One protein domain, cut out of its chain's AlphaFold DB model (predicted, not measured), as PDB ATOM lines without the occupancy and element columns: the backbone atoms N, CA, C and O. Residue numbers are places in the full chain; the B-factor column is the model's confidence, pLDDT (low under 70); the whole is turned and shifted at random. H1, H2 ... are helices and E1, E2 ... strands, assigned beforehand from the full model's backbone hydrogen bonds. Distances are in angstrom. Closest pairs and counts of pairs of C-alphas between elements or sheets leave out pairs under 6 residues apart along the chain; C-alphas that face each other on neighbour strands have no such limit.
ATOM      1  N   VAL A 175      60.007   6.454 -39.187       95.25
ATOM      2  CA  VAL A 175      59.004   6.976 -38.253       95.25
ATOM      3  C   VAL A 175      57.670   6.331 -38.595       95.25
ATOM      4  O   VAL A 175      57.188   6.441 -39.722       95.25
ATOM      5  N   TYR A 176      57.091   5.663 -37.611       97.25
ATOM      6  CA  TYR A 176      55.828   4.951 -37.694       97.25
ATOM      7  C   TYR A 176      54.812   5.632 -36.804       97.25
ATOM      8  O   TYR A 176      55.156   6.262 -35.805       97.25
ATOM      9  N   TYR A 177      53.558   5.537 -37.203       97.81
ATOM     10  CA  TYR A 177      52.475   6.238 -36.552       97.81
ATOM     11  C   TYR A 177      51.250   5.333 -36.517       97.81
ATOM     12  O   TYR A 177      51.034   4.554 -37.446       97.81
ATOM     13  N   ALA A 178      50.476   5.441 -35.447       97.31
ATOM     14  CA  ALA A 178      49.174   4.818 -35.302       97.31
ATOM     15  C   ALA A 178      48.271   5.739 -34.478       97.31
ATOM     16  O   ALA A 178      48.732   6.392 -33.545       97.31
ATOM     17  N   GLN A 179      46.979   5.782 -34.794       97.25
ATOM     18  CA  GLN A 179      45.982   6.487 -33.991       97.25
ATOM     19  C   GLN A 179      44.700   5.680 -33.895       97.25
ATOM     20  O   GLN A 179      44.319   4.985 -34.839       97.25
ATOM     21  N   ARG A 180      43.989   5.830 -32.779       94.25
ATOM     22  CA  ARG A 180      42.653   5.259 -32.645       94.25
ATOM     23  C   ARG A 180      41.727   5.872 -33.689       94.25
ATOM     24  O   ARG A 180      41.792   7.056 -34.004       94.25
ATOM     25  N   LEU A 181      40.823   5.050 -34.204       90.62
ATOM     26  CA  LEU A 181      39.841   5.486 -35.198       90.62
ATOM     27  C   LEU A 181      38.581   6.067 -34.558       90.62
ATOM     28  O   LEU A 181      37.694   6.538 -35.249       90.62
ATOM     29  N   TYR A 182      38.475   6.058 -33.238       86.88
ATOM     30  CA  TYR A 182      37.350   6.631 -32.520       86.88
ATOM     31  C   TYR A 182      37.854   7.257 -31.232       86.88
ATOM     32  O   TYR A 182      38.836   6.797 -30.635       86.88
ATOM     33  N   ASP A 183      37.184   8.318 -30.815       91.12
ATOM     34  CA  ASP A 183      37.520   9.020 -29.595       91.12
ATOM     35  C   ASP A 183      37.051   8.265 -28.345       91.12
ATOM     36  O   ASP A 183      36.231   7.344 -28.378       91.12
ATOM     37  N   ASP A 184      37.644   8.612 -27.213       89.25
ATOM     38  CA  ASP A 184      37.204   8.142 -25.911       89.25
ATOM     39  C   ASP A 184      36.007   8.952 -25.376       89.25
ATOM     40  O   ASP A 184      35.525   9.919 -25.965       89.25
ATOM     41  N   ARG A 185      35.542   8.584 -24.178       87.06
ATOM     42  CA  ARG A 185      34.442   9.284 -23.491       87.06
ATOM     43  C   ARG A 185      34.747  10.752 -23.166       87.06
ATOM     44  O   ARG A 185      33.819  11.504 -22.886       87.06
ATOM     45  N   ASN A 186      36.021  11.134 -23.172       88.56
ATOM     46  CA  ASN A 186      36.500  12.484 -22.907       88.56
ATOM     47  C   ASN A 186      36.770  13.263 -24.205       88.56
ATOM     48  O   ASN A 186      37.335  14.352 -24.134       88.56
ATOM     49  N   ARG A 187      36.341  12.741 -25.365       92.62
ATOM     50  CA  ARG A 187      36.484  13.361 -26.689       92.62
ATOM     51  C   ARG A 187      37.921  13.420 -27.212       92.62
ATOM     52  O   ARG A 187      38.219  14.284 -28.036       92.62
ATOM     53  N   TYR A 188      38.782  12.494 -26.789       95.00
ATOM     54  CA  TYR A 188      40.175  12.406 -27.234       95.00
ATOM     55  C   TYR A 188      40.459  11.185 -28.116       95.00
ATOM     56  O   TYR A 188      39.986  10.088 -27.825       95.00
ATOM     57  N   ILE A 189      41.289  11.364 -29.145       96.06
ATOM     58  CA  ILE A 189      41.805  10.299 -30.018       96.06
ATOM     59  C   ILE A 189      43.273  10.044 -29.678       96.06
ATOM     60  O   ILE A 189      44.121  10.882 -29.971       96.06
ATOM     61  N   ASP A 190      43.570   8.896 -29.067       97.00
ATOM     62  CA  ASP A 190      44.945   8.481 -28.769       97.00
ATOM     63  C   ASP A 190      45.753   8.232 -30.048       97.00
ATOM     64  O   ASP A 190      45.249   7.622 -30.992       97.00
ATOM     65  N   TYR A 191      47.022   8.635 -30.042       98.00
ATOM     66  CA  TYR A 191      47.993   8.299 -31.075       98.00
ATOM     67  C   TYR A 191      49.354   7.936 -30.483       98.00
ATOM     68  O   TYR A 191      49.755   8.439 -29.431       98.00
ATOM     69  N   VAL A 192      50.079   7.078 -31.195       98.06
ATOM     70  CA  VAL A 192      51.473   6.738 -30.927       98.06
ATOM     71  C   VAL A 192      52.311   7.077 -32.152       98.06
ATOM     72  O   VAL A 192      51.969   6.712 -33.273       98.06
ATOM     73  N   GLU A 193      53.427   7.763 -31.930       96.56
ATOM     74  CA  GLU A 193      54.477   7.959 -32.928       96.56
ATOM     75  C   GLU A 193      55.754   7.273 -32.444       96.56
ATOM     76  O   GLU A 193      56.167   7.464 -31.301       96.56
ATOM     77  N   MET A 194      56.377   6.466 -33.300       93.38
ATOM     78  CA  MET A 194      57.489   5.585 -32.959       93.38
ATOM     79  C   MET A 194      58.626   5.718 -33.976       93.38
ATOM     80  O   MET A 194      58.429   5.510 -35.168       93.38
ATOM     81  N   GLU A 195      59.839   6.026 -33.515       86.81
ATOM     82  CA  GLU A 195      61.041   6.095 -34.355       86.81
ATOM     83  C   GLU A 195      61.888   4.835 -34.166       86.81
ATOM     84  O   GLU A 195      62.352   4.555 -33.056       86.81
ATOM     85  N   ILE A 196      62.143   4.105 -35.250       85.50
ATOM     86  CA  ILE A 196      62.960   2.887 -35.260       85.50
ATOM     87  C   ILE A 196      64.258   3.147 -36.021       85.50
ATOM     88  O   ILE A 196      64.243   3.695 -37.125       85.50
ATOM     89  N   LYS A 197      65.384   2.741 -35.424       81.50
ATOM     90  CA  LYS A 197      66.716   2.786 -36.042       81.50
ATOM     91  C   LYS A 197      67.498   1.526 -35.729       81.50
ATOM     92  O   LYS A 197      67.580   1.122 -34.571       81.50
ATOM     93  N   ASN A 198      68.136   0.957 -36.743       77.38
ATOM     94  CA  ASN A 198      68.847  -0.311 -36.678       77.38
ATOM     95  C   ASN A 198      68.009  -1.425 -36.020       77.38
ATOM     96  O   ASN A 198      68.526  -2.194 -35.208       77.38
ATOM     97  N   GLY A 199      66.706  -1.477 -36.323       74.50
ATOM     98  CA  GLY A 199      65.787  -2.479 -35.768       74.50
ATOM     99  C   GLY A 199      65.463  -2.333 -34.271       74.50
ATOM    100  O   GLY A 199      65.060  -3.305 -33.632       74.50
ATOM    101  N   VAL A 200      65.664  -1.139 -33.703       76.12
ATOM    102  CA  VAL A 200      65.423  -0.811 -32.287       76.12
ATOM    103  C   VAL A 200      64.528   0.420 -32.197       76.12
ATOM    104  O   VAL A 200      64.725   1.390 -32.931       76.12
ATOM    105  N   ILE A 201      63.557   0.403 -31.286       77.50
ATOM    106  CA  ILE A 201      62.710   1.550 -30.961       77.50
ATOM    107  C   ILE A 201      63.569   2.580 -30.225       77.50
ATOM    108  O   ILE A 201      64.019   2.349 -29.104       77.50
ATOM    109  N   THR A 202      63.811   3.718 -30.866       77.00
ATOM    110  CA  THR A 202      64.682   4.789 -30.356       77.00
ATOM    111  C   THR A 202      63.921   5.979 -29.788       77.00
ATOM    112  O   THR A 202      64.454   6.680 -28.929       77.00
ATOM    113  N   LYS A 203      62.680   6.204 -30.233       77.50
ATOM    114  CA  LYS A 203      61.753   7.169 -29.631       77.50
ATOM    115  C   LYS A 203      60.332   6.642 -29.710       77.50
ATOM    116  O   LYS A 203      59.974   5.974 -30.674       77.50
ATOM    117  N   VAL A 204      59.527   6.997 -28.719       84.50
ATOM    118  CA  VAL A 204      58.085   6.780 -28.744       84.50
ATOM    119  C   VAL A 204      57.390   7.943 -28.042       84.50
ATOM    120  O   VAL A 204      57.850   8.404 -26.996       84.50
ATOM    121  N   LYS A 205      56.313   8.440 -28.645       90.50
ATOM    122  CA  LYS A 205      55.419   9.459 -28.092       90.50
ATOM    123  C   LYS A 205      54.018   8.872 -28.045       90.50
ATOM    124  O   LYS A 205      53.563   8.355 -29.059       90.50
ATOM    125  N   TRP A 206      53.339   9.009 -26.912       96.38
ATOM    126  CA  TRP A 206      51.908   8.753 -26.780       96.38
ATOM    127  C   TRP A 206      51.211  10.027 -26.333       96.38
ATOM    128  O   TRP A 206      51.532  10.601 -25.291       96.38
ATOM    129  N   ASP A 207      50.271  10.490 -27.140       95.19
ATOM    130  CA  ASP A 207      49.435  11.641 -26.817       95.19
ATOM    131  C   ASP A 207      48.019  11.409 -27.354       95.19
ATOM    132  O   ASP A 207      47.727  10.342 -27.900       95.19
ATOM    133  N   ALA A 208      47.117  12.371 -27.178       95.62
ATOM    134  CA  ALA A 208      45.792  12.283 -27.763       95.62
ATOM    135  C   ALA A 208      45.258  13.642 -28.219       95.62
ATOM    136  O   ALA A 208      45.271  14.605 -27.451       95.62
ATOM    137  N   PHE A 209      44.722  13.691 -29.440       95.69
ATOM    138  CA  PHE A 209      44.104  14.899 -29.988       95.69
ATOM    139  C   PHE A 209      42.713  15.100 -29.423       95.69
ATOM    140  O   PHE A 209      41.942  14.140 -29.324       95.69
ATOM    141  N   SER A 210      42.348  16.344 -29.116       93.44
ATOM    142  CA  SER A 210      40.951  16.640 -28.814       93.44
ATOM    143  C   SER A 210      40.123  16.737 -30.092       93.44
ATOM    144  O   SER A 210      40.449  17.476 -31.014       93.44
ATOM    145  N   THR A 211      38.996  16.027 -30.138       90.50
ATOM    146  CA  THR A 211      37.996  16.193 -31.208       90.50
ATOM    147  C   THR A 211      37.113  17.426 -31.006       90.50
ATOM    148  O   THR A 211      36.316  17.771 -31.880       90.50
ATOM    149  N   ASP A 212      37.222  18.082 -29.850       86.75
ATOM    150  CA  ASP A 212      36.625  19.385 -29.588       86.75
ATOM    151  C   ASP A 212      37.651  20.468 -29.929       86.75
ATOM    152  O   ASP A 212      38.666  20.609 -29.248       86.75
ATOM    153  N   LYS A 213      37.363  21.262 -30.968       77.31
ATOM    154  CA  LYS A 213      38.256  22.322 -31.467       77.31
ATOM    155  C   LYS A 213      38.565  23.418 -30.430       77.31
ATOM    156  O   LYS A 213      39.414  24.262 -30.693       77.31
ATOM    157  N   THR A 214      37.872  23.459 -29.290       80.31
ATOM    158  CA  THR A 214      38.151  24.416 -28.208       80.31
ATOM    159  C   THR A 214      39.135  23.903 -27.156       80.31
ATOM    160  O   THR A 214      39.616  24.697 -26.344       80.31
ATOM    161  N   ASN A 215      39.455  22.608 -27.172       82.94
ATOM    162  CA  ASN A 215      40.336  21.970 -26.202       82.94
ATOM    163  C   ASN A 215      41.729  21.732 -26.788       82.94
ATOM    164  O   ASN A 215      41.913  21.602 -27.995       82.94
ATOM    165  N   GLN A 216      42.713  21.671 -25.897       88.31
ATOM    166  CA  GLN A 216      44.091  21.313 -26.229       88.31
ATOM    167  C   GLN A 216      44.266  19.794 -26.245       88.31
ATOM    168  O   GLN A 216      43.422  19.062 -25.721       88.31
ATOM    169  N   ASP A 217      45.383  19.332 -26.801       90.56
ATOM    170  CA  ASP A 217      45.785  17.928 -26.736       90.56
ATOM    171  C   ASP A 217      45.925  17.463 -25.285       90.56
ATOM    172  O   ASP A 217      46.171  18.251 -24.364       90.56
ATOM    173  N   ARG A 218      45.727  16.164 -25.057       89.38
ATOM    174  CA  ARG A 218      45.529  15.628 -23.707       89.38
ATOM    175  C   ARG A 218      46.739  15.869 -22.808       89.38
ATOM    176  O   ARG A 218      46.551  16.156 -21.625       89.38
ATOM    177  N   SER A 219      47.961  15.790 -23.339       78.38
ATOM    178  CA  SER A 219      49.174  16.119 -22.585       78.38
ATOM    179  C   SER A 219      49.195  17.583 -22.123       78.38
ATOM    180  O   SER A 219      49.404  17.857 -20.941       78.38
ATOM    181  N   GLU A 220      48.899  18.529 -23.011       84.75
ATOM    182  CA  GLU A 220      48.877  19.961 -22.709       84.75
ATOM    183  C   GLU A 220      47.738  20.312 -21.741       84.75
ATOM    184  O   GLU A 220      47.954  20.991 -20.731       84.75
ATOM    185  N   ALA A 221      46.539  19.776 -21.986       85.12
ATOM    186  CA  ALA A 221      45.399  19.912 -21.089       85.12
ATOM    187  C   ALA A 221      45.705  19.332 -19.698       85.12
ATOM    188  O   ALA A 221      45.320  19.917 -18.685       85.12
ATOM    189  N   SER A 222      46.433  18.214 -19.626       81.12
ATOM    190  CA  SER A 222      46.872  17.596 -18.372       81.12
ATOM    191  C   SER A 222      47.853  18.482 -17.607       81.12
ATOM    192  O   SER A 222      47.649  18.742 -16.422       81.12
ATOM    193  N   LEU A 223      48.885  19.004 -18.277       75.19
ATOM    194  CA  LEU A 223      49.892  19.875 -17.659       75.19
ATOM    195  C   LEU A 223      49.293  21.190 -17.137       75.19
ATOM    196  O   LEU A 223      49.743  21.716 -16.120       75.19
ATOM    197  N   LYS A 224      48.249  21.703 -17.795       80.25
ATOM    198  CA  LYS A 224      47.504  22.895 -17.355       80.25
ATOM    199  C   LYS A 224      46.390  22.591 -16.346       80.25
ATOM    200  O   LYS A 224      45.698  23.510 -15.914       80.25
ATOM    201  N   GLY A 225      46.194  21.324 -15.977       83.75
ATOM    202  CA  GLY A 225      45.158  20.884 -15.039       83.75
ATOM    203  C   GLY A 225      43.728  20.893 -15.600       83.75
ATOM    204  O   GLY A 225      42.782  20.695 -14.841       83.75
ATOM    205  N   ALA A 226      43.554  21.108 -16.906       85.94
ATOM    206  CA  ALA A 226      42.265  21.025 -17.597       85.94
ATOM    207  C   ALA A 226      41.810  19.569 -17.828       85.94
ATOM    208  O   ALA A 226      40.616  19.309 -17.956       85.94
ATOM    209  N   TYR A 227      42.748  18.616 -17.834       85.75
ATOM    210  CA  TYR A 227      42.474  17.181 -17.858       85.75
ATOM    211  C   TYR A 227      43.045  16.513 -16.603       85.75
ATOM    212  O   TYR A 227      44.246  16.576 -16.353       85.75
ATOM    213  N   VAL A 228      42.194  15.863 -15.805       90.19
ATOM    214  CA  VAL A 228      42.585  15.261 -14.520       90.19
ATOM    215  C   VAL A 228      42.277  13.770 -14.524       90.19
ATOM    216  O   VAL A 228      41.169  13.349 -14.855       90.19
ATOM    217  N   ILE A 229      43.255  12.972 -14.105       89.25
ATOM    218  CA  ILE A 229      43.138  11.527 -13.917       89.25
ATOM    219  C   ILE A 229      43.622  11.149 -12.510       89.25
ATOM    220  O   ILE A 229      44.293  11.930 -11.840       89.25
ATOM    221  N   SER A 230      43.242   9.964 -12.032       89.00
ATOM    222  CA  SER A 230      43.743   9.432 -10.761       89.00
ATOM    223  C   SER A 230      45.255   9.220 -10.823       89.00
ATOM    224  O   SER A 230      45.748   8.707 -11.828       89.00
ATOM    225  N   GLY A 231      45.961   9.522  -9.730       89.31
ATOM    226  CA  GLY A 231      47.407   9.336  -9.607       89.31
ATOM    227  C   GLY A 231      48.199  10.550 -10.084       89.31
ATOM    228  O   GLY A 231      47.899  11.677  -9.691       89.31
ATOM    229  N   LEU A 232      49.243  10.302 -10.877       79.94
ATOM    230  CA  LEU A 232      50.019  11.362 -11.527       79.94
ATOM    231  C   LEU A 232      49.183  12.027 -12.629       79.94
ATOM    232  O   LEU A 232      48.174  11.477 -13.070       79.94
ATOM    233  N   ASP A 233      49.594  13.198 -13.103       86.31
ATOM    234  CA  ASP A 233      48.957  13.799 -14.272       86.31
ATOM    235  C   ASP A 233      49.130  12.889 -15.509       86.31
ATOM    236  O   ASP A 233      50.065  12.088 -15.595       86.31
ATOM    237  N   TRP A 234      48.196  12.962 -16.458       89.38
ATOM    238  CA  TRP A 234      48.159  12.049 -17.602       89.38
ATOM    239  C   TRP A 234      49.416  12.146 -18.475       89.38
ATOM    240  O   TRP A 234      49.908  11.113 -18.927       89.38
ATOM    241  N   ALA A 235      49.966  13.350 -18.669       76.06
ATOM    242  CA  ALA A 235      51.191  13.551 -19.444       76.06
ATOM    243  C   ALA A 235      52.376  12.800 -18.814       76.06
ATOM    244  O   ALA A 235      53.099  12.079 -19.503       76.06
ATOM    245  N   THR A 236      52.513  12.882 -17.487       76.50
ATOM    246  CA  THR A 236      53.512  12.122 -16.729       76.50
ATOM    247  C   THR A 236      53.298  10.611 -16.849       76.50
ATOM    248  O   THR A 236      54.255   9.861 -17.056       76.50
ATOM    249  N   GLN A 237      52.054  10.138 -16.743       87.75
ATOM    250  CA  GLN A 237      51.761   8.710 -16.882       87.75
ATOM    251  C   GLN A 237      52.078   8.195 -18.289       87.75
ATOM    252  O   GLN A 237      52.735   7.165 -18.416       87.75
ATOM    253  N   SER A 238      51.684   8.932 -19.330       84.50
ATOM    254  CA  SER A 238      51.977   8.591 -20.725       84.50
ATOM    255  C   SER A 238      53.484   8.471 -20.980       84.50
ATOM    256  O   SER A 238      53.951   7.468 -21.530       84.50
ATOM    257  N   TYR A 239      54.264   9.442 -20.492       78.94
ATOM    258  CA  TYR A 239      55.722   9.417 -20.594       78.94
ATOM    259  C   TYR A 239      56.329   8.170 -19.937       78.94
ATOM    260  O   TYR A 239      57.207   7.531 -20.519       78.94
ATOM    261  N   ASN A 240      55.860   7.793 -18.742       73.75
ATOM    262  CA  ASN A 240      56.391   6.630 -18.029       73.75
ATOM    263  C   ASN A 240      56.166   5.328 -18.810       73.75
ATOM    264  O   ASN A 240      57.062   4.485 -18.864       73.75
ATOM    265  N   VAL A 241      54.997   5.169 -19.438       74.44
ATOM    266  CA  VAL A 241      54.697   3.994 -20.270       74.44
ATOM    267  C   VAL A 241      55.554   3.993 -21.540       74.44
ATOM    268  O   VAL A 241      56.144   2.967 -21.880       74.44
ATOM    269  N   CYS A 242      55.706   5.150 -22.193       74.12
ATOM    270  CA  CYS A 242      56.601   5.328 -23.338       74.12
ATOM    271  C   CYS A 242      58.046   4.931 -23.005       74.12
ATOM    272  O   CYS A 242      58.673   4.162 -23.733       74.12
ATOM    273  N   HIS A 243      58.572   5.411 -21.878       71.94
ATOM    274  CA  HIS A 243      59.924   5.087 -21.435       71.94
ATOM    275  C   HIS A 243      60.080   3.596 -21.114       71.94
ATOM    276  O   HIS A 243      61.081   2.992 -21.495       71.94
ATOM    277  N   ALA A 244      59.085   2.978 -20.471       65.88
ATOM    278  CA  ALA A 244      59.101   1.541 -20.220       65.88
ATOM    279  C   ALA A 244      59.162   0.733 -21.527       65.88
ATOM    280  O   ALA A 244      59.916  -0.237 -21.599       65.88
ATOM    281  N   LEU A 245      58.457   1.168 -22.581       78.69
ATOM    282  CA  LEU A 245      58.547   0.544 -23.903       78.69
ATOM    283  C   LEU A 245      59.945   0.684 -24.524       78.69
ATOM    284  O   LEU A 245      60.442  -0.270 -25.118       78.69
ATOM    285  N   LEU A 246      60.605   1.836 -24.363       73.81
ATOM    286  CA  LEU A 246      61.986   2.019 -24.827       73.81
ATOM    287  C   LEU A 246      62.966   1.076 -24.114       73.81
ATOM    288  O   LEU A 246      63.927   0.621 -24.729       73.81
ATOM    289  N   GLU A 247      62.728   0.745 -22.846       67.38
ATOM    290  CA  GLU A 247      63.573  -0.197 -22.106       67.38
ATOM    291  C   GLU A 247      63.285  -1.658 -22.468       67.38
ATOM    292  O   GLU A 247      64.209  -2.466 -22.589       67.38
ATOM    293  N   CYS A 248      62.012  -2.029 -22.632       72.88
ATOM    294  CA  CYS A 248      61.639  -3.422 -22.865       72.88
ATOM    295  C   CYS A 248      61.617  -3.827 -24.345       72.88
ATOM    296  O   CYS A 248      61.695  -5.028 -24.617       72.88
ATOM    297  N   GLN A 249      61.546  -2.857 -25.266       81.19
ATOM    298  CA  GLN A 249      61.499  -3.023 -26.729       81.19
ATOM    299  C   GLN A 249      60.332  -3.891 -27.238       81.19
ATOM    300  O   GLN A 249      60.337  -4.339 -28.379       81.19
ATOM    301  N   ASP A 250      59.330  -4.133 -26.395       78.00
ATOM    302  CA  ASP A 250      58.211  -5.034 -26.672       78.00
ATOM    303  C   ASP A 250      56.982  -4.614 -25.840       78.00
ATOM    304  O   ASP A 250      57.051  -4.677 -24.606       78.00
ATOM    305  N   PRO A 251      55.869  -4.186 -26.470       80.94
ATOM    306  CA  PRO A 251      54.654  -3.777 -25.768       80.94
ATOM    307  C   PRO A 251      54.090  -4.841 -24.820       80.94
ATOM    308  O   PRO A 251      53.591  -4.486 -23.750       80.94
ATOM    309  N   ASP A 252      54.231  -6.134 -25.134       73.00
ATOM    310  CA  ASP A 252      53.705  -7.220 -24.295       73.00
ATOM    311  C   ASP A 252      54.403  -7.274 -22.924       73.00
ATOM    312  O   ASP A 252      53.811  -7.645 -21.903       73.00
ATOM    313  N   ARG A 253      55.662  -6.818 -22.856       73.50
ATOM    314  CA  ARG A 253      56.453  -6.765 -21.614       73.50
ATOM    315  C   ARG A 253      56.008  -5.668 -20.648       73.50
ATOM    316  O   ARG A 253      56.456  -5.667 -19.501       73.50
ATOM    317  N   LEU A 254      55.101  -4.783 -21.062       74.25
ATOM    318  CA  LEU A 254      54.421  -3.854 -20.156       74.25
ATOM    319  C   LEU A 254      53.415  -4.576 -19.248       74.25
ATOM    320  O   LEU A 254      52.931  -3.970 -18.292       74.25
ATOM    321  N   ALA A 255      53.140  -5.862 -19.514       73.81
ATOM    322  CA  ALA A 255      52.323  -6.761 -18.700       73.81
ATOM    323  C   ALA A 255      50.986  -6.124 -18.294       73.81
ATOM    324  O   ALA A 255      50.627  -6.040 -17.116       73.81
ATOM    325  N   MET A 256      50.272  -5.634 -19.303       81.25
ATOM    326  CA  MET A 256      48.961  -5.031 -19.141       81.25
ATOM    327  C   MET A 256      47.966  -6.034 -18.547       81.25
ATOM    328  O   MET A 256      47.813  -7.158 -19.029       81.25
ATOM    329  N   LYS A 257      47.272  -5.617 -17.490       72.50
ATOM    330  CA  LYS A 257      46.227  -6.401 -16.829       72.50
ATOM    331  C   LYS A 257      44.910  -6.308 -17.599       72.50
ATOM    332  O   LYS A 257      44.702  -5.423 -18.424       72.50
ATOM    333  N   SER A 258      43.970  -7.194 -17.274       65.50
ATOM    334  CA  SER A 258      42.627  -7.200 -17.874       65.50
ATOM    335  C   SER A 258      41.806  -5.939 -17.577       65.50
ATOM    336  O   SER A 258      40.879  -5.629 -18.323       65.50
ATOM    337  N   ASP A 259      42.139  -5.207 -16.511       71.12
ATOM    338  CA  ASP A 259      41.545  -3.904 -16.188       71.12
ATOM    339  C   ASP A 259      42.161  -2.735 -16.982       71.12
ATOM    340  O   ASP A 259      41.698  -1.603 -16.857       71.12
ATOM    341  N   GLY A 260      43.174  -3.013 -17.809       68.25
ATOM    342  CA  GLY A 260      43.880  -2.048 -18.644       68.25
ATOM    343  C   GLY A 260      45.062  -1.355 -17.970       68.25
ATOM    344  O   GLY A 260      45.754  -0.588 -18.624       68.25
ATOM    345  N   THR A 261      45.344  -1.613 -16.692       83.69
ATOM    346  CA  THR A 261      46.472  -0.991 -15.974       83.69
ATOM    347  C   THR A 261      47.722  -1.879 -15.973       83.69
ATOM    348  O   THR A 261      47.685  -3.035 -16.395       83.69
ATOM    349  N   THR A 262      48.849  -1.366 -15.471       80.31
ATOM    350  CA  THR A 262      50.099  -2.126 -15.297       80.31
ATOM    351  C   THR A 262      50.712  -1.861 -13.926       80.31
ATOM    352  O   THR A 262      50.683  -0.735 -13.437       80.31
ATOM    353  N   ASP A 263      51.290  -2.897 -13.313       78.19
ATOM    354  CA  ASP A 263      52.080  -2.769 -12.078       78.19
ATOM    355  C   ASP A 263      53.596  -2.706 -12.363       78.19
ATOM    356  O   ASP A 263      54.394  -2.471 -11.454       78.19
ATOM    357  N   ILE A 264      54.003  -2.908 -13.625       68.44
ATOM    358  CA  ILE A 264      55.407  -2.853 -14.058       68.44
ATOM    359  C   ILE A 264      55.888  -1.405 -14.114       68.44
ATOM    360  O   ILE A 264      57.003  -1.093 -13.688       68.44
ATOM    361  N   VAL A 265      55.034  -0.507 -14.606       70.19
ATOM    362  CA  VAL A 265      55.377   0.901 -14.788       70.19
ATOM    363  C   VAL A 265      54.922   1.704 -13.572       70.19
ATOM    364  O   VAL A 265      53.740   1.981 -13.374       70.19
ATOM    365  N   LYS A 266      55.877   2.087 -12.720       76.75
ATOM    366  CA  LYS A 266      55.587   2.820 -11.477       76.75
ATOM    367  C   LYS A 266      54.901   4.159 -11.755       76.75
ATOM    368  O   LYS A 266      55.340   4.935 -12.597       76.75
ATOM    369  N   GLY A 267      53.866   4.458 -10.970       75.44
ATOM    370  CA  GLY A 267      53.135   5.726 -11.051       75.44
ATOM    371  C   GLY A 267      52.116   5.799 -12.190       75.44
ATOM    372  O   GLY A 267      51.474   6.835 -12.336       75.44
ATOM    373  N   VAL A 268      51.947   4.720 -12.961       79.94
ATOM    374  CA  VAL A 268      50.912   4.603 -13.989       79.94
ATOM    375  C   VAL A 268      49.677   3.947 -13.385       79.94
ATOM    376  O   VAL A 268      49.707   2.819 -12.907       79.94
ATOM    377  N   THR A 269      48.587   4.693 -13.391       90.94
ATOM    378  CA  THR A 269      47.254   4.316 -12.914       90.94
ATOM    379  C   THR A 269      46.192   4.482 -14.002       90.94
ATOM    380  O   THR A 269      45.025   4.167 -13.771       90.94
ATOM    381  N   CYS A 270      46.571   4.995 -15.174       87.50
ATOM    382  CA  CYS A 270      45.735   5.112 -16.353       87.50
ATOM    383  C   CYS A 270      45.613   3.769 -17.083       87.50
ATOM    384  O   CYS A 270      46.391   2.837 -16.876       87.50
ATOM    385  N   ASP A 271      44.597   3.687 -17.935       86.25
ATOM    386  CA  ASP A 271      44.413   2.574 -18.856       86.25
ATOM    387  C   ASP A 271      45.442   2.677 -19.991       86.25
ATOM    388  O   ASP A 271      45.430   3.647 -20.752       86.25
ATOM    389  N   ILE A 272      46.338   1.692 -20.083       92.19
ATOM    390  CA  ILE A 272      47.410   1.615 -21.078       92.19
ATOM    391  C   ILE A 272      47.015   0.811 -22.324       92.19
ATOM    392  O   ILE A 272      47.827   0.717 -23.240       92.19
ATOM    393  N   ARG A 273      45.789   0.263 -22.405       85.81
ATOM    394  CA  ARG A 273      45.317  -0.468 -23.601       85.81
ATOM    395  C   ARG A 273      45.483   0.326 -24.892       85.81
ATOM    396  O   ARG A 273      46.115  -0.212 -25.798       85.81
ATOM    397  N   PRO A 274      45.042   1.601 -24.968       89.38
ATOM    398  CA  PRO A 274      45.246   2.405 -26.169       89.38
ATOM    399  C   PRO A 274      46.718   2.492 -26.571       89.38
ATOM    400  O   PRO A 274      47.041   2.404 -27.747       89.38
ATOM    401  N   PHE A 275      47.622   2.630 -25.600       95.50
ATOM    402  CA  PHE A 275      49.049   2.703 -25.881       95.50
ATOM    403  C   PHE A 275      49.600   1.392 -26.442       95.50
ATOM    404  O   PHE A 275      50.287   1.407 -27.458       95.50
ATOM    405  N   VAL A 276      49.312   0.269 -25.777       86.00
ATOM    406  CA  VAL A 276      49.832  -1.052 -26.158       86.00
ATOM    407  C   VAL A 276      49.359  -1.426 -27.561       86.00
ATOM    408  O   VAL A 276      50.179  -1.796 -28.395       86.00
ATOM    409  N   GLU A 277      48.066  -1.254 -27.844       84.12
ATOM    410  CA  GLU A 277      47.468  -1.554 -29.151       84.12
ATOM    411  C   GLU A 277      48.106  -0.718 -30.273       84.12
ATOM    412  O   GLU A 277      48.536  -1.261 -31.291       84.12
ATOM    413  N   LEU A 278      48.257   0.595 -30.068       96.56
ATOM    414  CA  LEU A 278      48.854   1.489 -31.066       96.56
ATOM    415  C   LEU A 278      50.366   1.278 -31.232       96.56
ATOM    416  O   LEU A 278      50.901   1.423 -32.332       96.56
ATOM    417  N   ALA A 279      51.075   0.921 -30.159       93.56
ATOM    418  CA  ALA A 279      52.487   0.563 -30.231       93.56
ATOM    419  C   ALA A 279      52.696  -0.742 -31.019       93.56
ATOM    420  O   ALA A 279      53.639  -0.830 -31.809       93.56
ATOM    421  N   MET A 280      51.808  -1.728 -30.853       86.00
ATOM    422  CA  MET A 280      51.797  -2.943 -31.674       86.00
ATOM    423  C   MET A 280      51.524  -2.620 -33.145       86.00
ATOM    424  O   MET A 280      52.261  -3.097 -34.005       86.00
ATOM    425  N   GLU A 281      50.552  -1.753 -33.441       90.44
ATOM    426  CA  GLU A 281      50.283  -1.312 -34.815       90.44
ATOM    427  C   GLU A 281      51.499  -0.596 -35.428       90.44
ATOM    428  O   GLU A 281      51.869  -0.872 -36.566       90.44
ATOM    429  N   CYS A 282      52.207   0.254 -34.673       96.12
ATOM    430  CA  CYS A 282      53.459   0.867 -35.138       96.12
ATOM    431  C   CYS A 282      54.536  -0.177 -35.478       96.12
ATOM    432  O   CYS A 282      55.256  -0.025 -36.466       96.12
ATOM    433  N   ILE A 283      54.646  -1.246 -34.685       89.94
ATOM    434  CA  ILE A 283      55.573  -2.360 -34.933       89.94
ATOM    435  C   ILE A 283      55.175  -3.142 -36.193       89.94
ATOM    436  O   ILE A 283      56.040  -3.503 -36.996       89.94
ATOM    437  N   GLU A 284      53.884  -3.396 -36.404       86.56
ATOM    438  CA  GLU A 284      53.375  -4.040 -37.619       86.56
ATOM    439  C   GLU A 284      53.603  -3.171 -38.860       86.56
ATOM    440  O   GLU A 284      54.134  -3.653 -39.866       86.56
ATOM    441  N   ASN A 285      53.304  -1.876 -38.755       93.56
ATOM    442  CA  ASN A 285      53.589  -0.872 -39.774       93.56
ATOM    443  C   ASN A 285      55.087  -0.841 -40.101       93.56
ATOM    444  O   ASN A 285      55.467  -0.845 -41.272       93.56
ATOM    445  N   SER A 286      55.952  -0.928 -39.086       94.75
ATOM    446  CA  SER A 286      57.396  -1.047 -39.281       94.75
ATOM    447  C   SER A 286      57.792  -2.278 -40.070       94.75
ATOM    448  O   SER A 286      58.493  -2.151 -41.073       94.75
ATOM    449  N   ARG A 287      57.301  -3.462 -39.703       88.50
ATOM    450  CA  ARG A 287      57.585  -4.702 -40.445       88.50
ATOM    451  C   ARG A 287      57.135  -4.622 -41.905       88.50
ATOM    452  O   ARG A 287      57.818  -5.143 -42.784       88.50
ATOM    453  N   ALA A 288      56.024  -3.938 -42.168       88.19
ATOM    454  CA  ALA A 288      55.491  -3.724 -43.510       88.19
ATOM    455  C   ALA A 288      56.169  -2.575 -44.287       88.19
ATOM    456  O   ALA A 288      55.923  -2.416 -45.483       88.19
ATOM    457  N   GLY A 289      57.007  -1.760 -43.634       91.50
ATOM    458  CA  GLY A 289      57.561  -0.536 -44.222       91.50
ATOM    459  C   GLY A 289      56.486   0.522 -44.503       91.50
ATOM    460  O   GLY A 289      56.604   1.295 -45.457       91.50
ATOM    461  N   TYR A 290      55.410   0.518 -43.717       94.12
ATOM    462  CA  TYR A 290      54.279   1.437 -43.782       94.12
ATOM    463  C   TYR A 290      54.543   2.640 -42.864       94.12
ATOM    464  O   TYR A 290      54.060   2.715 -41.740       94.12
ATOM    465  N   ASP A 291      55.419   3.537 -43.317       96.69
ATOM    466  CA  ASP A 291      55.826   4.742 -42.586       96.69
ATOM    467  C   ASP A 291      54.665   5.726 -42.320       96.69
ATOM    468  O   ASP A 291      53.550   5.587 -42.828       96.69
ATOM    469  N   LYS A 292      54.937   6.744 -41.495       96.88
ATOM    470  CA  LYS A 292      53.973   7.787 -41.117       96.88
ATOM    471  C   LYS A 292      53.321   8.472 -42.324       96.88
ATOM    472  O   LYS A 292      52.127   8.752 -42.267       96.88
ATOM    473  N   ASP A 293      54.056   8.712 -43.409       95.81
ATOM    474  CA  ASP A 293      53.508   9.376 -44.598       95.81
ATOM    475  C   ASP A 293      52.463   8.486 -45.285       95.81
ATOM    476  O   ASP A 293      51.365   8.943 -45.611       95.81
ATOM    477  N   LYS A 294      52.758   7.187 -45.440       96.25
ATOM    478  CA  LYS A 294      51.780   6.206 -45.937       96.25
ATOM    479  C   LYS A 294      50.580   6.095 -45.009       96.25
ATOM    480  O   LYS A 294      49.456   6.015 -45.494       96.25
ATOM    481  N   TYR A 295      50.795   6.155 -43.698       97.31
ATOM    482  CA  TYR A 295      49.705   6.134 -42.729       97.31
ATOM    483  C   TYR A 295      48.717   7.288 -42.922       97.31
ATOM    484  O   TYR A 295      47.510   7.046 -42.954       97.31
ATOM    485  N   MET A 296      49.212   8.514 -43.119       95.56
ATOM    486  CA  MET A 296      48.349   9.672 -43.390       95.56
ATOM    487  C   MET A 296      47.565   9.501 -44.694       95.56
ATOM    488  O   MET A 296      46.355   9.712 -44.711       95.56
ATOM    489  N   ILE A 297      48.218   9.009 -45.753       94.12
ATOM    490  CA  ILE A 297      47.546   8.675 -47.020       94.12
ATOM    491  C   ILE A 297      46.440   7.630 -46.796       94.12
ATOM    492  O   ILE A 297      45.359   7.738 -47.372       94.12
ATOM    493  N   GLY A 298      46.687   6.625 -45.954       95.19
ATOM    494  CA  GLY A 298      45.694   5.620 -45.580       95.19
ATOM    495  C   GLY A 298      44.459   6.229 -44.912       95.19
ATOM    496  O   GLY A 298      43.338   5.900 -45.297       95.19
ATOM    497  N   LEU A 299      44.644   7.153 -43.964       96.00
ATOM    498  CA  LEU A 299      43.532   7.871 -43.333       96.00
ATOM    499  C   LEU A 299      42.737   8.715 -44.338       96.00
ATOM    500  O   LEU A 299      41.505   8.670 -44.328       96.00
ATOM    501  N   ASP A 300      43.417   9.421 -45.242       94.94
ATOM    502  CA  ASP A 300      42.758  10.182 -46.309       94.94
ATOM    503  C   ASP A 300      41.947   9.277 -47.240       94.94
ATOM    504  O   ASP A 300      40.828   9.616 -47.617       94.94
ATOM    505  N   LEU A 301      42.457   8.091 -47.581       93.94
ATOM    506  CA  LEU A 301      41.722   7.119 -48.395       93.94
ATOM    507  C   LEU A 301      40.447   6.628 -47.704       93.94
ATOM    508  O   LEU A 301      39.429   6.434 -48.372       93.94
ATOM    509  N   ILE A 302      40.486   6.449 -46.383       94.25
ATOM    510  CA  ILE A 302      39.306   6.094 -45.589       94.25
ATOM    511  C   ILE A 302      38.279   7.234 -45.642       94.25
ATOM    512  O   ILE A 302      37.102   6.986 -45.915       94.25
ATOM    513  N   LEU A 303      38.707   8.486 -45.450       95.06
ATOM    514  CA  LEU A 303      37.822   9.654 -45.540       95.06
ATOM    515  C   LEU A 303      37.246   9.838 -46.948       95.06
ATOM    516  O   LEU A 303      36.038  10.031 -47.092       95.06
ATOM    517  N   LEU A 304      38.062   9.676 -47.990       94.00
ATOM    518  CA  LEU A 304      37.623   9.709 -49.384       94.00
ATOM    519  C   LEU A 304      36.587   8.619 -49.668       94.00
ATOM    520  O   LEU A 304      35.611   8.869 -50.375       94.00
ATOM    521  N   HIS A 305      36.756   7.424 -49.101       93.19
ATOM    522  CA  HIS A 305      35.780   6.348 -49.236       93.19
ATOM    523  C   HIS A 305      34.438   6.690 -48.570       93.19
ATOM    524  O   HIS A 305      33.385   6.455 -49.163       93.19
ATOM    525  N   LEU A 306      34.465   7.265 -47.363       93.50
ATOM    526  CA  LEU A 306      33.261   7.562 -46.579       93.50
ATOM    527  C   LEU A 306      32.537   8.844 -47.024       93.50
ATOM    528  O   LEU A 306      31.306   8.892 -47.025       93.50
ATOM    529  N   TYR A 307      33.285   9.878 -47.405       94.50
ATOM    530  CA  TYR A 307      32.782  11.242 -47.600       94.50
ATOM    531  C   TYR A 307      33.084  11.835 -48.979       94.50
ATOM    532  O   TYR A 307      32.627  12.942 -49.264       94.50
ATOM    533  N   GLN A 308      33.818  11.121 -49.842       95.50
ATOM    534  CA  GLN A 308      34.272  11.608 -51.156       95.50
ATOM    535  C   GLN A 308      35.131  12.881 -51.079       95.50
ATOM    536  O   GLN A 308      35.214  13.632 -52.050       95.50
ATOM    537  N   LYS A 309      35.753  13.120 -49.922       94.88
ATOM    538  CA  LYS A 309      36.631  14.252 -49.612       94.88
ATOM    539  C   LYS A 309      37.782  13.780 -48.727       94.88
ATOM    540  O   LYS A 309      37.594  12.834 -47.964       94.88
ATOM    541  N   ASP A 310      38.936  14.421 -48.846       92.75
ATOM    542  CA  ASP A 310      40.098  14.164 -47.989       92.75
ATOM    543  C   ASP A 310      40.012  14.936 -46.657       92.75
ATOM    544  O   ASP A 310      39.040  15.656 -46.396       92.75
ATOM    545  N   ALA A 311      40.998  14.749 -45.772       93.69
ATOM    546  CA  ALA A 311      41.018  15.416 -44.471       93.69
ATOM    547  C   ALA A 311      41.147  16.945 -44.565       93.69
ATOM    548  O   ALA A 311      40.634  17.647 -43.688       93.69
ATOM    549  N   GLU A 312      41.817  17.459 -45.600       93.62
ATOM    550  CA  GLU A 312      42.008  18.895 -45.813       93.62
ATOM    551  C   GLU A 312      40.679  19.556 -46.206       93.62
ATOM    552  O   GLU A 312      40.234  20.492 -45.540       93.62
ATOM    553  N   ASP A 313      39.976  18.993 -47.193       94.56
ATOM    554  CA  ASP A 313      38.659  19.442 -47.661       94.56
ATOM    555  C   ASP A 313      37.562  19.354 -46.585       94.56
ATOM    556  O   ASP A 313      36.515  20.011 -46.686       94.56
ATOM    557  N   LEU A 314      37.757  18.494 -45.584       92.88
ATOM    558  CA  LEU A 314      36.857  18.315 -44.446       92.88
ATOM    559  C   LEU A 314      37.252  19.149 -43.215       92.88
ATOM    560  O   LEU A 314      36.519  19.136 -42.225       92.88
ATOM    561  N   GLU A 315      38.366  19.885 -43.272       93.62
ATOM    562  CA  GLU A 315      38.916  20.664 -42.155       93.62
ATOM    563  C   GLU A 315      39.142  19.818 -40.882       93.62
ATOM    564  O   GLU A 315      38.840  20.249 -39.756       93.62
ATOM    565  N   TYR A 316      39.647  18.594 -41.079       93.56
ATOM    566  CA  TYR A 316      40.004  17.646 -40.019       93.56
ATOM    567  C   TYR A 316      41.510  17.552 -39.769       93.56
ATOM    568  O   TYR A 316      41.929  16.732 -38.961       93.56
ATOM    569  N   LEU A 317      42.325  18.384 -40.413       92.25
ATOM    570  CA  LEU A 317      43.751  18.486 -40.106       92.25
ATOM    571  C   LEU A 317      44.000  19.467 -38.953       92.25
ATOM    572  O   LEU A 317      43.410  20.548 -38.920       92.25
ATOM    573  N   ASN A 318      44.883  19.098 -38.024       88.50
ATOM    574  CA  ASN A 318      45.455  20.036 -37.054       88.50
ATOM    575  C   ASN A 318      46.658  20.799 -37.656       88.50
ATOM    576  O   ASN A 318      47.044  20.573 -38.806       88.50
ATOM    577  N   ASP A 319      47.276  21.680 -36.864       85.38
ATOM    578  CA  ASP A 319      48.431  22.489 -37.292       85.38
ATOM    579  C   ASP A 319      49.648  21.638 -37.714       85.38
ATOM    580  O   ASP A 319      50.416  22.035 -38.593       85.38
ATOM    581  N   ASP A 320      49.776  20.431 -37.153       83.56
ATOM    582  CA  ASP A 320      50.823  19.450 -37.468       83.56
ATOM    583  C   ASP A 320      50.443  18.503 -38.628       83.56
ATOM    584  O   ASP A 320      51.192  17.576 -38.951       83.56
ATOM    585  N   LYS A 321      49.307  18.753 -39.296       87.38
ATOM    586  CA  LYS A 321      48.738  17.945 -40.391       87.38
ATOM    587  C   LYS A 321      48.367  16.509 -40.006       87.38
ATOM    588  O   LYS A 321      48.329  15.628 -40.863       87.38
ATOM    589  N   HIS A 322      48.065  16.257 -38.739       90.56
ATOM    590  CA  HIS A 322      47.423  15.017 -38.311       90.56
ATOM    591  C   HIS A 322      45.916  15.087 -38.527       90.56
ATOM    592  O   HIS A 322      45.292  16.128 -38.322       90.56
ATOM    593  N   VAL A 323      45.325  13.951 -38.890       93.44
ATOM    594  CA  VAL A 323      43.877  13.814 -39.057       93.44
ATOM    595  C   VAL A 323      43.211  13.638 -37.691       93.44
ATOM    596  O   VAL A 323      43.331  12.596 -37.048       93.44
ATOM    597  N   VAL A 324      42.444  14.636 -37.269       94.69
ATOM    598  CA  VAL A 324      41.651  14.644 -36.037       94.69
ATOM    599  C   VAL A 324      40.184  14.390 -36.386       94.69
ATOM    600  O   VAL A 324      39.365  15.304 -36.489       94.69
ATOM    601  N   PHE A 325      39.846  13.115 -36.588       93.94
ATOM    602  CA  PHE A 325      38.491  12.687 -36.931       93.94
ATOM    603  C   PHE A 325      38.107  11.381 -36.231       93.94
ATOM    604  O   PHE A 325      38.867  10.415 -36.242       93.94
ATOM    605  N   SER A 326      36.905  11.347 -35.648       93.38
ATOM    606  CA  SER A 326      36.354  10.146 -35.013       93.38
ATOM    607  C   SER A 326      35.415   9.410 -35.969       93.38
ATOM    608  O   SER A 326      34.351   9.914 -36.335       93.38
ATOM    609  N   PHE A 327      35.791   8.182 -36.315       90.12
ATOM    610  CA  PHE A 327      35.019   7.227 -37.108       90.12
ATOM    611  C   PHE A 327      34.004   6.432 -36.263       90.12
ATOM    612  O   PHE A 327      33.453   5.451 -36.752       90.12
ATOM    613  N   GLU A 328      33.693   6.847 -35.024       88.81
ATOM    614  CA  GLU A 328      32.741   6.160 -34.120       88.81
ATOM    615  C   GLU A 328      31.377   5.863 -34.779       88.81
ATOM    616  O   GLU A 328      30.706   4.889 -34.447       88.81
ATOM    617  N   LYS A 329      30.962   6.694 -35.744       89.19
ATOM    618  CA  LYS A 329      29.695   6.541 -36.479       89.19
ATOM    619  C   LYS A 329      29.736   5.520 -37.619       89.19
ATOM    620  O   LYS A 329      28.690   5.261 -38.206       89.19
ATOM    621  N   THR A 330      30.908   4.986 -37.937       89.12
ATOM    622  CA  THR A 330      31.138   4.009 -39.011       89.12
ATOM    623  C   THR A 330      32.022   2.860 -38.509       89.12
ATOM    624  O   THR A 330      33.102   2.633 -39.057       89.12
ATOM    625  N   PRO A 331      31.636   2.147 -37.432       81.94
ATOM    626  CA  PRO A 331      32.466   1.101 -36.835       81.94
ATOM    627  C   PRO A 331      32.734  -0.079 -37.778       81.94
ATOM    628  O   PRO A 331      33.748  -0.763 -37.639       81.94
ATOM    629  N   GLU A 332      31.873  -0.310 -38.767       85.44
ATOM    630  CA  GLU A 332      31.986  -1.380 -39.761       85.44
ATOM    631  C   GLU A 332      33.254  -1.303 -40.625       85.44
ATOM    632  O   GLU A 332      33.686  -2.316 -41.187       85.44
ATOM    633  N   ILE A 333      33.867  -0.118 -40.737       82.94
ATOM    634  CA  ILE A 333      35.073   0.057 -41.549       82.94
ATOM    635  C   ILE A 333      36.315  -0.506 -40.862       82.94
ATOM    636  O   ILE A 333      37.206  -0.992 -41.553       82.94
ATOM    637  N   TYR A 334      36.344  -0.496 -39.526       81.19
ATOM    638  CA  TYR A 334      37.505  -0.880 -38.725       81.19
ATOM    639  C   TYR A 334      37.245  -2.029 -37.747       81.19
ATOM    640  O   TYR A 334      38.185  -2.511 -37.135       81.19
ATOM    641  N   THR A 335      36.011  -2.503 -37.584       77.44
ATOM    642  CA  THR A 335      35.706  -3.627 -36.682       77.44
ATOM    643  C   THR A 335      35.835  -4.967 -37.406       77.44
ATOM    644  O   THR A 335      35.355  -5.136 -38.530       77.44
ATOM    645  N   ILE A 336      36.472  -5.936 -36.747       74.38
ATOM    646  CA  ILE A 336      36.556  -7.328 -37.192       74.38
ATOM    647  C   ILE A 336      35.425  -8.106 -36.523       74.38
ATOM    648  O   ILE A 336      35.335  -8.140 -35.294       74.38
ATOM    649  N   TYR A 337      34.585  -8.751 -37.329       75.56
ATOM    650  CA  TYR A 337      33.491  -9.604 -36.868       75.56
ATOM    651  C   TYR A 337      33.795 -11.071 -37.170       75.56
ATOM    652  O   TYR A 337      34.368 -11.383 -38.217       75.56
ATOM    653  N   ASN A 338      33.416 -11.971 -36.262       72.75
ATOM    654  CA  ASN A 338      33.425 -13.410 -36.527       72.75
ATOM    655  C   ASN A 338      32.188 -13.838 -37.350       72.75
ATOM    656  O   ASN A 338      31.346 -13.011 -37.706       72.75
ATOM    657  N   GLU A 339      32.064 -15.138 -37.642       83.62
ATOM    658  CA  GLU A 339      30.922 -15.696 -38.393       83.62
ATOM    659  C   GLU A 339      29.561 -15.470 -37.706       83.62
ATOM    660  O   GLU A 339      28.536 -15.445 -38.381       83.62
ATOM    661  N   ASP A 340      29.557 -15.248 -36.389       79.81
ATOM    662  CA  ASP A 340      28.363 -14.986 -35.577       79.81
ATOM    663  C   ASP A 340      28.048 -13.478 -35.432       79.81
ATOM    664  O   ASP A 340      27.267 -13.094 -34.562       79.81
ATOM    665  N   GLU A 341      28.672 -12.610 -36.241       77.94
ATOM    666  CA  GLU A 341      28.542 -11.139 -36.184       77.94
ATOM    667  C   GLU A 341      28.963 -10.513 -34.838       77.94
ATOM    668  O   GLU A 341      28.579  -9.394 -34.490       77.94
ATOM    669  N   VAL A 342      29.809 -11.203 -34.073       60.66
ATOM    670  CA  VAL A 342      30.382 -10.690 -32.825       60.66
ATOM    671  C   VAL A 342      31.695  -9.976 -33.126       60.66
ATOM    672  O   VAL A 342      32.567 -10.525 -33.799       60.66
ATOM    673  N   ALA A 343      31.850  -8.753 -32.611       64.31
ATOM    674  CA  ALA A 343      33.095  -7.998 -32.716       64.31
ATOM    675  C   ALA A 343      34.210  -8.696 -31.921       64.31
ATOM    676  O   ALA A 343      34.083  -8.898 -30.713       64.31
ATOM    677  N   ILE A 344      35.296  -9.057 -32.605       65.19
ATOM    678  CA  ILE A 344      36.443  -9.783 -32.035       65.19
ATOM    679  C   ILE A 344      37.746  -8.977 -32.060       65.19
ATOM    680  O   ILE A 344      38.741  -9.420 -31.494       65.19
ATOM    681  N   GLY A 345      37.756  -7.799 -32.686       65.56
ATOM    682  CA  GLY A 345      38.925  -6.925 -32.725       65.56
ATOM    683  C   GLY A 345      38.733  -5.715 -33.632       65.56
ATOM    684  O   GLY A 345      37.646  -5.493 -34.176       65.56
ATOM    685  N   TYR A 346      39.812  -4.961 -33.815       76.38
ATOM    686  CA  TYR A 346      39.865  -3.790 -34.684       76.38
ATOM    687  C   TYR A 346      40.991  -3.934 -35.710       76.38
ATOM    688  O   TYR A 346      42.007  -4.566 -35.436       76.38
ATOM    689  N   MET A 347      40.785  -3.370 -36.897       76.81
ATOM    690  CA  MET A 347      41.785  -3.281 -37.956       76.81
ATOM    691  C   MET A 347      42.576  -1.980 -37.832       76.81
ATOM    692  O   MET A 347      41.983  -0.917 -37.630       76.81
ATOM    693  N   GLY A 348      43.886  -2.066 -38.048       84.56
ATOM    694  CA  GLY A 348      44.743  -0.899 -38.254       84.56
ATOM    695  C   GLY A 348      44.518  -0.250 -39.623       84.56
ATOM    696  O   GLY A 348      43.936  -0.851 -40.534       84.56
ATOM    697  N   VAL A 349      45.015   0.972 -39.818       92.81
ATOM    698  CA  VAL A 349      44.764   1.751 -41.052       92.81
ATOM    699  C   VAL A 349      45.289   1.045 -42.301       92.81
ATOM    700  O   VAL A 349      44.591   0.996 -43.314       92.81
ATOM    701  N   MET A 350      46.470   0.425 -42.221       91.44
ATOM    702  CA  MET A 350      47.047  -0.350 -43.327       91.44
ATOM    703  C   MET A 350      46.124  -1.501 -43.772       91.44
ATOM    704  O   MET A 350      45.965  -1.765 -44.966       91.44
ATOM    705  N   GLN A 351      45.483  -2.191 -42.823       85.81
ATOM    706  CA  GLN A 351      44.565  -3.297 -43.114       85.81
ATOM    707  C   GLN A 351      43.262  -2.793 -43.743       85.81
ATOM    708  O   GLN A 351      42.747  -3.406 -44.682       85.81
ATOM    709  N   ILE A 352      42.751  -1.655 -43.264       88.31
ATOM    710  CA  ILE A 352      41.576  -0.999 -43.845       88.31
ATOM    711  C   ILE A 352      41.879  -0.572 -45.283       88.31
ATOM    712  O   ILE A 352      41.094  -0.871 -46.181       88.31
ATOM    713  N   GLU A 353      43.030   0.053 -45.532       90.50
ATOM    714  CA  GLU A 353      43.453   0.439 -46.879       90.50
ATOM    715  C   GLU A 353      43.510  -0.779 -47.816       90.50
ATOM    716  O   GLU A 353      42.934  -0.755 -48.908       90.50
ATOM    717  N   ALA A 354      44.146  -1.873 -47.384       86.00
ATOM    718  CA  ALA A 354      44.227  -3.107 -48.164       86.00
ATOM    719  C   ALA A 354      42.833  -3.668 -48.503       86.00
ATOM    720  O   ALA A 354      42.577  -4.034 -49.657       86.00
ATOM    721  N   LYS A 355      41.909  -3.662 -47.530       87.31
ATOM    722  CA  LYS A 355      40.507  -4.073 -47.708       87.31
ATOM    723  C   LYS A 355      39.784  -3.187 -48.727       87.31
ATOM    724  O   LYS A 355      39.134  -3.714 -49.629       87.31
ATOM    725  N   LEU A 356      39.932  -1.864 -48.632       88.38
ATOM    726  CA  LEU A 356      39.325  -0.907 -49.567       88.38
ATOM    727  C   LEU A 356      39.873  -1.058 -50.997       88.38
ATOM    728  O   LEU A 356      39.138  -0.861 -51.964       88.38
ATOM    729  N   ARG A 357      41.143  -1.456 -51.147       85.25
ATOM    730  CA  ARG A 357      41.785  -1.723 -52.448       85.25
ATOM    731  C   ARG A 357      41.512  -3.124 -53.011       85.25
ATOM    732  O   ARG A 357      41.965  -3.420 -54.117       85.25
ATOM    733  N   GLY A 358      40.800  -3.988 -52.286       77.00
ATOM    734  CA  GLY A 358      40.519  -5.365 -52.706       77.00
ATOM    735  C   GLY A 358      41.737  -6.299 -52.670       77.00
ATOM    736  O   GLY A 358      41.772  -7.283 -53.408       77.00
TER     737      GLY A 358
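Overview. This is residues 175 to 358 of the 452 residues of the protein "Major membrane immunogen (Membrane-anchored lipoprotein)" of Ruminococcaceae bacterium R-25 (UniProt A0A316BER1). A three-stranded antiparallel sheet, E1 to E3, has helices H2 and H4 over one face, H2 along the edge strand E3 and H4 slanting over E1 and E2. H5 packs beside the E1 edge and H6 packs on H5, while a small hairpin, E4 and E5, is set away from the sheet. The printed part has 184 residues, with six named helices and five named strands in the order E1 E2 E3 H1 H2 H3 H4 H5 E4 E5 H6, a mixed class of helices and strands. It is compact, with a radius of gyration of the C-alphas of 16.3 A and spans of 45 by 39 by 37 A.

Arrangement. E1, residues 175 to 179, E2, residues 188 to 197, and E3, residues 200 to 210, form a meander, each strand the antiparallel neighbour of the one before. N 176 and O 194 of the hairpin E1 and E2 are 2.8 A apart, and N 193 and O 205 of the hairpin E2 and E3 are 2.9 A apart. H1, residues 218 to 223, is on the sheet but over none of its strands. H2, residues 234 to 248, lies over E3 at a height over the sheet of 7.8 A and runs along the strands; the closest C-alphas are those of Val 204 and Cys 242, 5.8 A. H1 and H2 touch at Ser 219 and Ala 235, their closest C-alphas, 4.5 A apart. H3, residues 251 to 254, touches H2, with the C-alphas of Leu 245 and Pro 251 closest at 6.1 A. H4, residues 273 to 288, lies over E1 and E2 on the same face as H2, two layers of helices and sheet, and stands at 43 degrees to E1 on the local plane. H5, residues 292 to 307, is on the opposite face, over none of the strands. E4, residues 335 to 337, and E5, residues 343 to 346, form a hairpin, with N 336 and O 345 2.9 A apart. H6, residues 349 to 356, touches H5 at a steep tilt of 44 degrees; the closest C-alphas are those of Gly 298 and Glu 353, 5.8 A. Every O i to N i+4 pair is within hydrogen-bond range in H1, H2, H4, H5 and H6; H3 is too short for such a pair.

Along the chain. E1 begins at C-alpha 175, (59.004, 6.976, -38.253). E2 is 29.6 A long and E3 30.3 A; H2 is 21.2 A, H4 22.6 A and H5 22.4 A. H6 ends at C-alpha 356, (39.325, -0.907, -49.567).

Size, cuts and confidence. The farthest C-alphas, those of Lys 224 and Glu 339, are 47.0 A apart. The printed part has no cut. The links H3 to H4 and H5 to E4 are long. The mean pLDDT of the printed part is 85.8; residues 342 to 345 are among those under 70.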